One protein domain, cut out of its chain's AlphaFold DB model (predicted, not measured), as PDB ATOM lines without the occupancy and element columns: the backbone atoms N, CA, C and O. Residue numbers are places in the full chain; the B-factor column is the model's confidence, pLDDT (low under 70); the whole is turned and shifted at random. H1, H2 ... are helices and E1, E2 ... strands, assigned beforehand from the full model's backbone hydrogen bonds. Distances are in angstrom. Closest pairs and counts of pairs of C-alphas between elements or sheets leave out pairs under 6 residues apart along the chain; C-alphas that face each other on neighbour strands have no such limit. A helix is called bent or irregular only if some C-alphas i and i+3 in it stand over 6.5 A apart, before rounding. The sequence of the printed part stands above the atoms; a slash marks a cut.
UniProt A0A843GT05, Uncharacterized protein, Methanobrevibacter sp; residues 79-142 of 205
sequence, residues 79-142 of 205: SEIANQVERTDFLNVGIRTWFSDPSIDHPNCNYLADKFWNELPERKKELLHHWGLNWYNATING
ATOM      1  N   SER A  79     221.585 -39.040  -6.366       93.00
ATOM      2  CA  SER A  79     222.529 -37.918  -6.290       93.00
ATOM      3  C   SER A  79     222.425 -36.941  -7.465       93.00
ATOM      4  O   SER A  79     222.717 -35.759  -7.304       93.00
ATOM      5  N   GLU A  80     221.997 -37.399  -8.646       91.12
ATOM      6  CA  GLU A  80     221.833 -36.554  -9.836       91.12
ATOM      7  C   GLU A  80     220.558 -35.703  -9.788       91.12
ATOM      8  O   GLU A  80     220.432 -34.712 -10.517       91.12
ATOM      9  N   ILE A  81     219.595 -36.105  -8.957       88.62
ATOM     10  CA  ILE A  81     218.278 -35.471  -8.842       88.62
ATOM     11  C   ILE A  81     218.000 -34.903  -7.455       88.62
ATOM     12  O   ILE A  81     216.986 -34.230  -7.301       88.62
ATOM     13  N   ALA A  82     218.874 -35.118  -6.470       87.12
ATOM     14  CA  ALA A  82     218.673 -34.685  -5.088       87.12
ATOM     15  C   ALA A  82     218.299 -33.198  -5.021       87.12
ATOM     16  O   ALA A  82     217.265 -32.847  -4.478       87.12
ATOM     17  N   ASN A  83     219.017 -32.328  -5.737       84.25
ATOM     18  CA  ASN A  83     218.707 -30.890  -5.804       84.25
ATOM     19  C   ASN A  83     217.393 -30.533  -6.531       84.25
ATOM     20  O   ASN A  83     217.028 -29.359  -6.571       84.25
ATOM     21  N   GLN A  84     216.742 -31.476  -7.212       81.12
ATOM     22  CA  GLN A  84     215.425 -31.311  -7.841       81.12
ATOM     23  C   GLN A  84     214.316 -31.812  -6.912       81.12
ATOM     24  O   GLN A  84     213.282 -31.164  -6.814       81.12
ATOM     25  N   VAL A  85     214.568 -32.925  -6.219       76.69
ATOM     26  CA  VAL A  85     213.640 -33.576  -5.284       76.69
ATOM     27  C   VAL A  85     213.602 -32.856  -3.936       76.69
ATOM     28  O   VAL A  85     212.537 -32.572  -3.409       76.69
ATOM     29  N   GLU A  86     214.763 -32.490  -3.402       76.19
ATOM     30  CA  GLU A  86     214.939 -31.814  -2.109       76.19
ATOM     31  C   GLU A  86     214.710 -30.292  -2.211       76.19
ATOM     32  O   GLU A  86     215.134 -29.526  -1.341       76.19
ATOM     33  N   ARG A  87     214.051 -29.813  -3.278       68.19
ATOM     34  CA  ARG A  87     213.716 -28.391  -3.407       68.19
ATOM     35  C   ARG A  87     212.638 -28.022  -2.404       68.19
ATOM     36  O   ARG A  87     211.516 -28.514  -2.448       68.19
ATOM     37  N   THR A  88     212.963 -27.063  -1.551       55.81
ATOM     38  CA  THR A  88     212.001 -26.377  -0.696       55.81
ATOM     39  C   THR A  88     211.225 -25.344  -1.506       55.81
ATOM     40  O   THR A  88     211.539 -24.155  -1.465       55.81
ATOM     41  N   ASP A  89     210.203 -25.772  -2.240       54.81
ATOM     42  CA  ASP A  89     209.089 -24.882  -2.548       54.81
ATOM     43  C   ASP A  89     207.798 -25.429  -1.930       54.81
ATOM     44  O   ASP A  89     207.626 -26.627  -1.700       54.81
ATOM     45  N   PHE A  90     206.898 -24.512  -1.581       45.84
ATOM     46  CA  PHE A  90     205.624 -24.814  -0.922       45.84
ATOM     47  C   PHE A  90     204.715 -25.729  -1.774       45.84
ATOM     48  O   PHE A  90     203.734 -26.271  -1.272       45.84
ATOM     49  N   LEU A  91     205.038 -25.901  -3.062       49.84
ATOM     50  CA  LEU A  91     204.340 -26.789  -3.990       49.84
ATOM     51  C   LEU A  91     204.816 -28.246  -3.861       49.84
ATOM     52  O   LEU A  91     203.991 -29.149  -3.977       49.84
ATOM     53  N   ASN A  92     206.100 -28.483  -3.569       54.72
ATOM     54  CA  ASN A  92     206.660 -29.818  -3.326       54.72
ATOM     55  C   ASN A  92     206.460 -30.303  -1.882       54.72
ATOM     56  O   ASN A  92     206.209 -31.485  -1.644       54.72
ATOM     57  N   VAL A  93     206.507 -29.391  -0.907       58.06
ATOM     58  CA  VAL A  93     206.227 -29.682   0.508       58.06
ATOM     59  C   VAL A  93     204.899 -29.038   0.891       58.06
ATOM     60  O   VAL A  93     204.843 -27.961   1.487       58.06
ATOM     61  N   GLY A  94     203.806 -29.697   0.511       56.34
ATOM     62  CA  GLY A  94     202.467 -29.276   0.898       56.34
ATOM     63  C   GLY A  94     202.221 -29.424   2.404       56.34
ATOM     64  O   GLY A  94     202.888 -30.177   3.110       56.34
ATOM     65  N   ILE A  95     201.172 -28.762   2.899       51.97
ATOM     66  CA  ILE A  95     200.741 -28.784   4.316       51.97
ATOM     67  C   ILE A  95     200.424 -30.220   4.809       51.97
ATOM     68  O   ILE A  95     200.372 -30.476   6.007       51.97
ATOM     69  N   ARG A  96     200.218 -31.174   3.887       53.38
ATOM     70  CA  ARG A  96     199.912 -32.589   4.167       53.38
ATOM     71  C   ARG A  96     201.068 -33.553   3.866       53.38
ATOM     72  O   ARG A  96     200.840 -34.760   3.831       53.38
ATOM     73  N   THR A  97     202.279 -33.048   3.624       67.12
ATOM     74  CA  THR A  97     203.456 -33.902   3.442       67.12
ATOM     75  C   THR A  97     203.889 -34.477   4.788       67.12
ATOM     76  O   THR A  97     203.985 -33.761   5.786       67.12
ATOM     77  N   TRP A  98     204.146 -35.780   4.807       71.50
ATOM     78  CA  TRP A  98     204.704 -36.479   5.956       71.50
ATOM     79  C   TRP A  98     206.176 -36.763   5.686       71.50
ATOM     80  O   TRP A  98     206.514 -37.388   4.681       71.50
ATOM     81  N   PHE A  99     207.042 -36.290   6.574       74.12
ATOM     82  CA  PHE A  99     208.470 -36.576   6.522       74.12
ATOM     83  C   PHE A  99     208.768 -37.837   7.328       74.12
ATOM     84  O   PHE A  99     208.245 -38.012   8.430       74.12
ATOM     85  N   SER A 100     209.618 -38.704   6.780       68.19
ATOM     86  CA  SER A 100     210.175 -39.830   7.522       68.19
ATOM     87  C   SER A 100     211.302 -39.317   8.409       68.19
ATOM     88  O   SER A 100     212.325 -38.862   7.901       68.19
ATOM     89  N   ASP A 101     211.108 -39.373   9.724       72.75
ATOM     90  CA  ASP A 101     212.149 -39.018  10.684       72.75
ATOM     91  C   ASP A 101     212.997 -40.262  11.018       72.75
ATOM     92  O   ASP A 101     212.493 -41.165  11.688       72.75
ATOM     93  N   PRO A 102     214.272 -40.332  10.587       69.25
ATOM     94  CA  PRO A 102     215.132 -41.494  10.825       69.25
ATOM     95  C   PRO A 102     215.530 -41.673  12.299       69.25
ATOM     96  O   PRO A 102     216.024 -42.731  12.674       69.25
ATOM     97  N   SER A 103     215.347 -40.646  13.137       71.06
ATOM     98  CA  SER A 103     215.684 -40.686  14.565       71.06
ATOM     99  C   SER A 103     214.583 -41.297  15.428       71.06
ATOM    100  O   SER A 103     214.807 -41.573  16.607       71.06
ATOM    101  N   ILE A 104     213.395 -41.506  14.859       67.88
ATOM    102  CA  ILE A 104     212.256 -42.049  15.583       67.88
ATOM    103  C   ILE A 104     211.986 -43.464  15.058       67.88
ATOM    104  O   ILE A 104     211.534 -43.658  13.933       67.88
ATOM    105  N   ASP A 105     212.264 -44.459  15.896       58.09
ATOM    106  CA  ASP A 105     212.039 -45.874  15.593       58.09
ATOM    107  C   ASP A 105     210.564 -46.248  15.830       58.09
ATOM    108  O   ASP A 105     210.200 -46.838  16.848       58.09
ATOM    109  N   HIS A 106     209.670 -45.812  14.936       53.66
ATOM    110  CA  HIS A 106     208.271 -46.246  14.955       53.66
ATOM    111  C   HIS A 106     207.640 -46.233  13.540       53.66
ATOM    112  O   HIS A 106     207.837 -45.301  12.761       53.66
ATOM    113  N   PRO A 107     206.802 -47.225  13.179       50.12
ATOM    114  CA  PRO A 107     206.227 -47.360  11.829       50.12
ATOM    115  C   PRO A 107     205.282 -46.223  11.393       50.12
ATOM    116  O   PRO A 107     204.923 -46.139  10.225       50.12
ATOM    117  N   ASN A 108     204.910 -45.332  12.317       52.28
ATOM    118  CA  ASN A 108     204.075 -44.148  12.074       52.28
ATOM    119  C   ASN A 108     204.825 -42.841  12.404       52.28
ATOM    120  O   ASN A 108     204.213 -41.882  12.879       52.28
ATOM    121  N   CYS A 109     206.148 -42.809  12.210       51.53
ATOM    122  CA  CYS A 109     207.011 -41.636  12.410       51.53
ATOM    123  C   CYS A 109     206.841 -40.610  11.309       51.53
ATOM    124  O   CYS A 109     207.674 -40.396  10.436       51.53
ATOM    125  N   ASN A 110     205.678 -40.008  11.386       56.88
ATOM    126  CA  ASN A 110     205.108 -39.146  10.405       56.88
ATOM    127  C   ASN A 110     205.301 -37.733  10.958       56.88
ATOM    128  O   ASN A 110     204.520 -37.229  11.768       56.88
ATOM    129  N   TYR A 111     206.427 -37.132  10.588       63.88
ATOM    130  CA  TYR A 111     206.783 -35.788  11.000       63.88
ATOM    131  C   TYR A 111     205.977 -34.810  10.130       63.88
ATOM    132  O   TYR A 111     206.197 -34.704   8.921       63.88
ATOM    133  N   LEU A 112     204.944 -34.197  10.719       64.81
ATOM    134  CA  LEU A 112     204.015 -33.308  10.013       64.81
ATOM    135  C   LEU A 112     204.752 -32.087   9.443       64.81
ATOM    136  O   LEU A 112     205.647 -31.524  10.080       64.81
ATOM    137  N   ALA A 113     204.336 -31.648   8.252       67.25
ATOM    138  CA  ALA A 113     204.911 -30.487   7.575       67.25
ATOM    139  C   ALA A 113     204.891 -29.197   8.428       67.25
ATOM    140  O   ALA A 113     205.765 -28.350   8.272       67.25
ATOM    141  N   ASP A 114     203.940 -29.038   9.355       69.88
ATOM    142  CA  ASP A 114     203.863 -27.882  10.263       69.88
ATOM    143  C   ASP A 114     205.048 -27.812  11.244       69.88
ATOM    144  O   ASP A 114     205.581 -26.733  11.504       69.88
ATOM    145  N   LYS A 115     205.515 -28.958  11.743       76.06
ATOM    146  CA  LYS A 115     206.717 -29.052  12.574       76.06
ATOM    147  C   LYS A 115     207.975 -28.840  11.739       76.06
ATOM    148  O   LYS A 115     208.884 -28.144  12.182       76.06
ATOM    149  N   PHE A 116     207.977 -29.315  10.489       77.88
ATOM    150  CA  PHE A 116     209.109 -29.169   9.563       77.88
ATOM    151  C   PHE A 116     209.486 -27.718   9.348       77.88
ATOM    152  O   PHE A 116     210.662 -27.375   9.423       77.88
ATOM    153  N   TRP A 117     208.508 -26.833   9.178       76.56
ATOM    154  CA  TRP A 117     208.793 -25.413   9.002       76.56
ATOM    155  C   TRP A 117     209.404 -24.746  10.241       76.56
ATOM    156  O   TRP A 117     210.116 -23.750  10.090       76.56
ATOM    157  N   ASN A 118     209.233 -25.328  11.428       81.50
ATOM    158  CA  ASN A 118     209.785 -24.827  12.688       81.50
ATOM    159  C   ASN A 118     211.167 -25.408  13.042       81.50
ATOM    160  O   ASN A 118     211.781 -24.956  14.004       81.50
ATOM    161  N   GLU A 119     211.684 -26.363  12.265       82.12
ATOM    162  CA  GLU A 119     212.990 -26.983  12.521       82.12
ATOM    163  C   GLU A 119     214.185 -26.078  12.206       82.12
ATOM    164  O   GLU A 119     214.118 -25.143  11.392       82.12
ATOM    165  N   LEU A 120     215.322 -26.413  12.820       83.38
ATOM    166  CA  LEU A 120     216.611 -25.803  12.497       83.38
ATOM    167  C   LEU A 120     217.040 -26.145  11.057       83.38
ATOM    168  O   LEU A 120     216.708 -27.223  10.559       83.38
ATOM    169  N   PRO A 121     217.816 -25.276  10.379       84.50
ATOM    170  CA  PRO A 121     218.209 -25.482   8.981       84.50
ATOM    171  C   PRO A 121     218.869 -26.839   8.692       84.50
ATOM    172  O   PRO A 121     218.487 -27.510   7.736       84.50
ATOM    173  N   GLU A 122     219.802 -27.280   9.539       84.12
ATOM    174  CA  GLU A 122     220.485 -28.572   9.361       84.12
ATOM    175  C   GLU A 122     219.520 -29.753   9.507       84.12
ATOM    176  O   GLU A 122     219.552 -30.695   8.715       84.12
ATOM    177  N   ARG A 123     218.588 -29.662  10.463       83.50
ATOM    178  CA  ARG A 123     217.570 -30.689  10.679       83.50
ATOM    179  C   ARG A 123     216.573 -30.754   9.522       83.50
ATOM    180  O   ARG A 123     216.205 -31.840   9.091       83.50
ATOM    181  N   LYS A 124     216.186 -29.603   8.959       82.38
ATOM    182  CA  LYS A 124     215.362 -29.538   7.739       82.38
ATOM    183  C   LYS A 124     216.040 -30.241   6.571       82.38
ATOM    184  O   LYS A 124     215.387 -31.003   5.867       82.38
ATOM    185  N   LYS A 125     217.337 -29.998   6.377       83.44
ATOM    186  CA  LYS A 125     218.114 -30.614   5.298       83.44
ATOM    187  C   LYS A 125     218.173 -32.136   5.438       83.44
ATOM    188  O   LYS A 125     217.949 -32.840   4.460       83.44
ATOM    189  N   GLU A 126     218.413 -32.638   6.646       85.06
ATOM    190  CA  GLU A 126     218.393 -34.076   6.940       85.06
ATOM    191  C   GLU A 126     217.015 -34.697   6.651       85.06
ATOM    192  O   GLU A 126     216.915 -35.664   5.897       85.06
ATOM    193  N   LEU A 127     215.933 -34.110   7.175       82.00
ATOM    194  CA  LEU A 127     214.569 -34.606   6.960       82.00
ATOM    195  C   LEU A 127     214.163 -34.589   5.477       82.00
ATOM    196  O   LEU A 127     213.552 -35.546   5.001       82.00
ATOM    197  N   LEU A 128     214.525 -33.534   4.736       82.00
ATOM    198  CA  LEU A 128     214.307 -33.449   3.286       82.00
ATOM    199  C   LEU A 128     215.051 -34.545   2.537       82.00
ATOM    200  O   LEU A 128     214.473 -35.155   1.643       82.00
ATOM    201  N   HIS A 129     216.301 -34.808   2.912       85.44
ATOM    202  CA  HIS A 129     217.108 -35.846   2.289       85.44
ATOM    203  C   HIS A 129     216.480 -37.233   2.464       85.44
ATOM    204  O   HIS A 129     216.294 -37.964   1.491       85.44
ATOM    205  N   HIS A 130     216.080 -37.584   3.688       84.25
ATOM    206  CA  HIS A 130     215.427 -38.867   3.959       84.25
ATOM    207  C   HIS A 130     214.067 -38.991   3.274       84.25
ATOM    208  O   HIS A 130     213.753 -40.038   2.703       84.25
ATOM    209  N   TRP A 131     213.266 -37.924   3.288       82.25
ATOM    210  CA  TRP A 131     212.000 -37.890   2.565       82.25
ATOM    211  C   TRP A 131     212.198 -38.057   1.056       82.25
ATOM    212  O   TRP A 131     211.534 -38.893   0.445       82.25
ATOM    213  N   GLY A 132     213.141 -37.319   0.467       82.81
ATOM    214  CA  GLY A 132     213.446 -37.374  -0.958       82.81
ATOM    215  C   GLY A 132     213.950 -38.749  -1.382       82.81
ATOM    216  O   GLY A 132     213.488 -39.288  -2.389       82.81
ATOM    217  N   LEU A 133     214.814 -39.370  -0.575       85.88
ATOM    218  CA  LEU A 133     215.297 -40.729  -0.803       85.88
ATOM    219  C   LEU A 133     214.161 -41.761  -0.723       85.88
ATOM    220  O   LEU A 133     214.070 -42.648  -1.571       85.88
ATOM    221  N   ASN A 134     213.261 -41.637   0.256       82.56
ATOM    222  CA  ASN A 134     212.099 -42.520   0.385       82.56
ATOM    223  C   ASN A 134     211.116 -42.349  -0.776       82.56
ATOM    224  O   ASN A 134     210.644 -43.345  -1.325       82.56
ATOM    225  N   TRP A 135     210.841 -41.110  -1.182       82.31
ATOM    226  CA  TRP A 135     210.026 -40.808  -2.355       82.31
ATOM    227  C   TRP A 135     210.651 -41.381  -3.633       82.31
ATOM    228  O   TRP A 135     209.958 -42.042  -4.409       82.31
ATOM    229  N   TYR A 136     211.959 -41.197  -3.827       86.25
ATOM    230  CA  TYR A 136     212.696 -41.744  -4.963       86.25
ATOM    231  C   TYR A 136     212.586 -43.269  -4.994       86.25
ATOM    232  O   TYR A 136     212.139 -43.836  -5.992       86.25
ATOM    233  N   ASN A 137     212.888 -43.929  -3.873       85.94
ATOM    234  CA  ASN A 137     212.797 -45.379  -3.740       85.94
ATOM    235  C   ASN A 137     211.372 -45.884  -3.986       85.94
ATOM    236  O   ASN A 137     211.194 -46.879  -4.685       85.94
ATOM    237  N   ALA A 138     210.349 -45.214  -3.453       80.50
ATOM    238  CA  ALA A 138     208.954 -45.577  -3.693       80.50
ATOM    239  C   ALA A 138     208.572 -45.434  -5.175       80.50
ATOM    240  O   ALA A 138     207.915 -46.318  -5.727       80.50
ATOM    241  N   THR A 139     209.028 -44.356  -5.817       82.31
ATOM    242  CA  THR A 139     208.768 -44.053  -7.230       82.31
ATOM    243  C   THR A 139     209.389 -45.102  -8.145       82.31
ATOM    244  O   THR A 139     208.698 -45.655  -9.002       82.31
ATOM    245  N   ILE A 140     210.672 -45.427  -7.953       86.06
ATOM    246  CA  ILE A 140     211.354 -46.392  -8.822       86.06
ATOM    247  C   ILE A 140     210.912 -47.825  -8.531       86.06
ATOM    248  O   ILE A 140     210.761 -48.591  -9.471       86.06
ATOM    249  N   ASN A 141     210.625 -48.183  -7.273       80.06
ATOM    250  CA  ASN A 141     210.204 -49.538  -6.896       80.06
ATOM    251  C   ASN A 141     208.710 -49.808  -7.113       80.06
ATOM    252  O   ASN A 141     208.224 -50.884  -6.768       80.06
ATOM    253  N   GLY A 142     207.979 -48.857  -7.698       69.12
ATOM    254  CA  GLY A 142     206.578 -49.048  -8.053       69.12
ATOM    255  C   GLY A 142     205.670 -49.224  -6.838       69.12
ATOM    256  O   GLY A 142     204.699 -49.981  -6.914       69.12
TER     257      GLY A 142
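AT A GLANCE: This is residues 79 to 142 of the 205 residues of an uncharacterized protein of Methanobrevibacter sp (UniProt A0A843GT05). One long helix, H3, runs through the domain, with the small strand hairpin of E1 and E2 packed on one side of it through E1 and the short helix H1 on the other side. The short helix H2 folds back near the beginning of H3, and residues 137 to 142, of which 137 to 140 belong to H3, stick out free. The printed part has 64 residues, with three named helices and two named strands in the order H1, E1, E2, H2, H3; the sheet, E1 - E2, is antiparallel and the class is mostly helix. The whole is compact, with a radius of gyration of the C-alphas of 11.4 A and spans of 28 by 26 by 21 A.

HOW THE PARTS SIT: E1, residues 98 to 100, and E2, residues 110 to 112, form a hairpin, antiparallel at 132 degrees. N 99 and O 111 are within hydrogen-bond range at 3.0 A, as are N 111 and O 99 at 3.0 A. The closest C-alphas of E1 and H3, residues 121 to 140, are those of Phe 99 and Trp 131, 5.5 A apart; E2 and H3 are apart. H2, residues 113 to 118, is close to H3 but not clearly touching, with the C-alphas of Phe 116 and Lys 124 closest at 6.5 A, at a shallow tilt of 25 degrees, opposite ways. H1, residues 79 to 85, only just touches H3, with 3 pairs of C-alphas within 8 A, made by residues 129 to 132 of H3 alone; Val 85 and Gly 132 have the closest C-alphas, 5.8 A apart. Their lines are about perpendicular, at 74 degrees. Every O i to N i+4 pair is within hydrogen-bond range in H3, against 1 of 3 in H1, where 2 of 4 O i to N i+3 pairs are, and 1 of 2 in H2.

IN THESE COORDINATES: H3 measures 28.3 A, from C-alpha 121 at (218.209, -25.482, 8.981) to C-alpha 140 at (211.354, -46.392, -8.822). E1 measures 6.6 A, E2 6.0 A and H2 9.1 A. H1, 9.9 A long, begins at C-alpha 79, (222.529, -37.918, -6.290), and is irregular: C-alphas 80 and 83 are 7.6 A apart.

THE WHOLE: The two C-alphas farthest apart, those of Leu 120 and Gly 142, are 32.6 A from each other. The printed part has no cut; the link from H1 to E1, residues 86 to 97, is long. The mean pLDDT of the printed part is 73.1, with 25 residues under 70, among them residues 87 to 97 and 104 to 114.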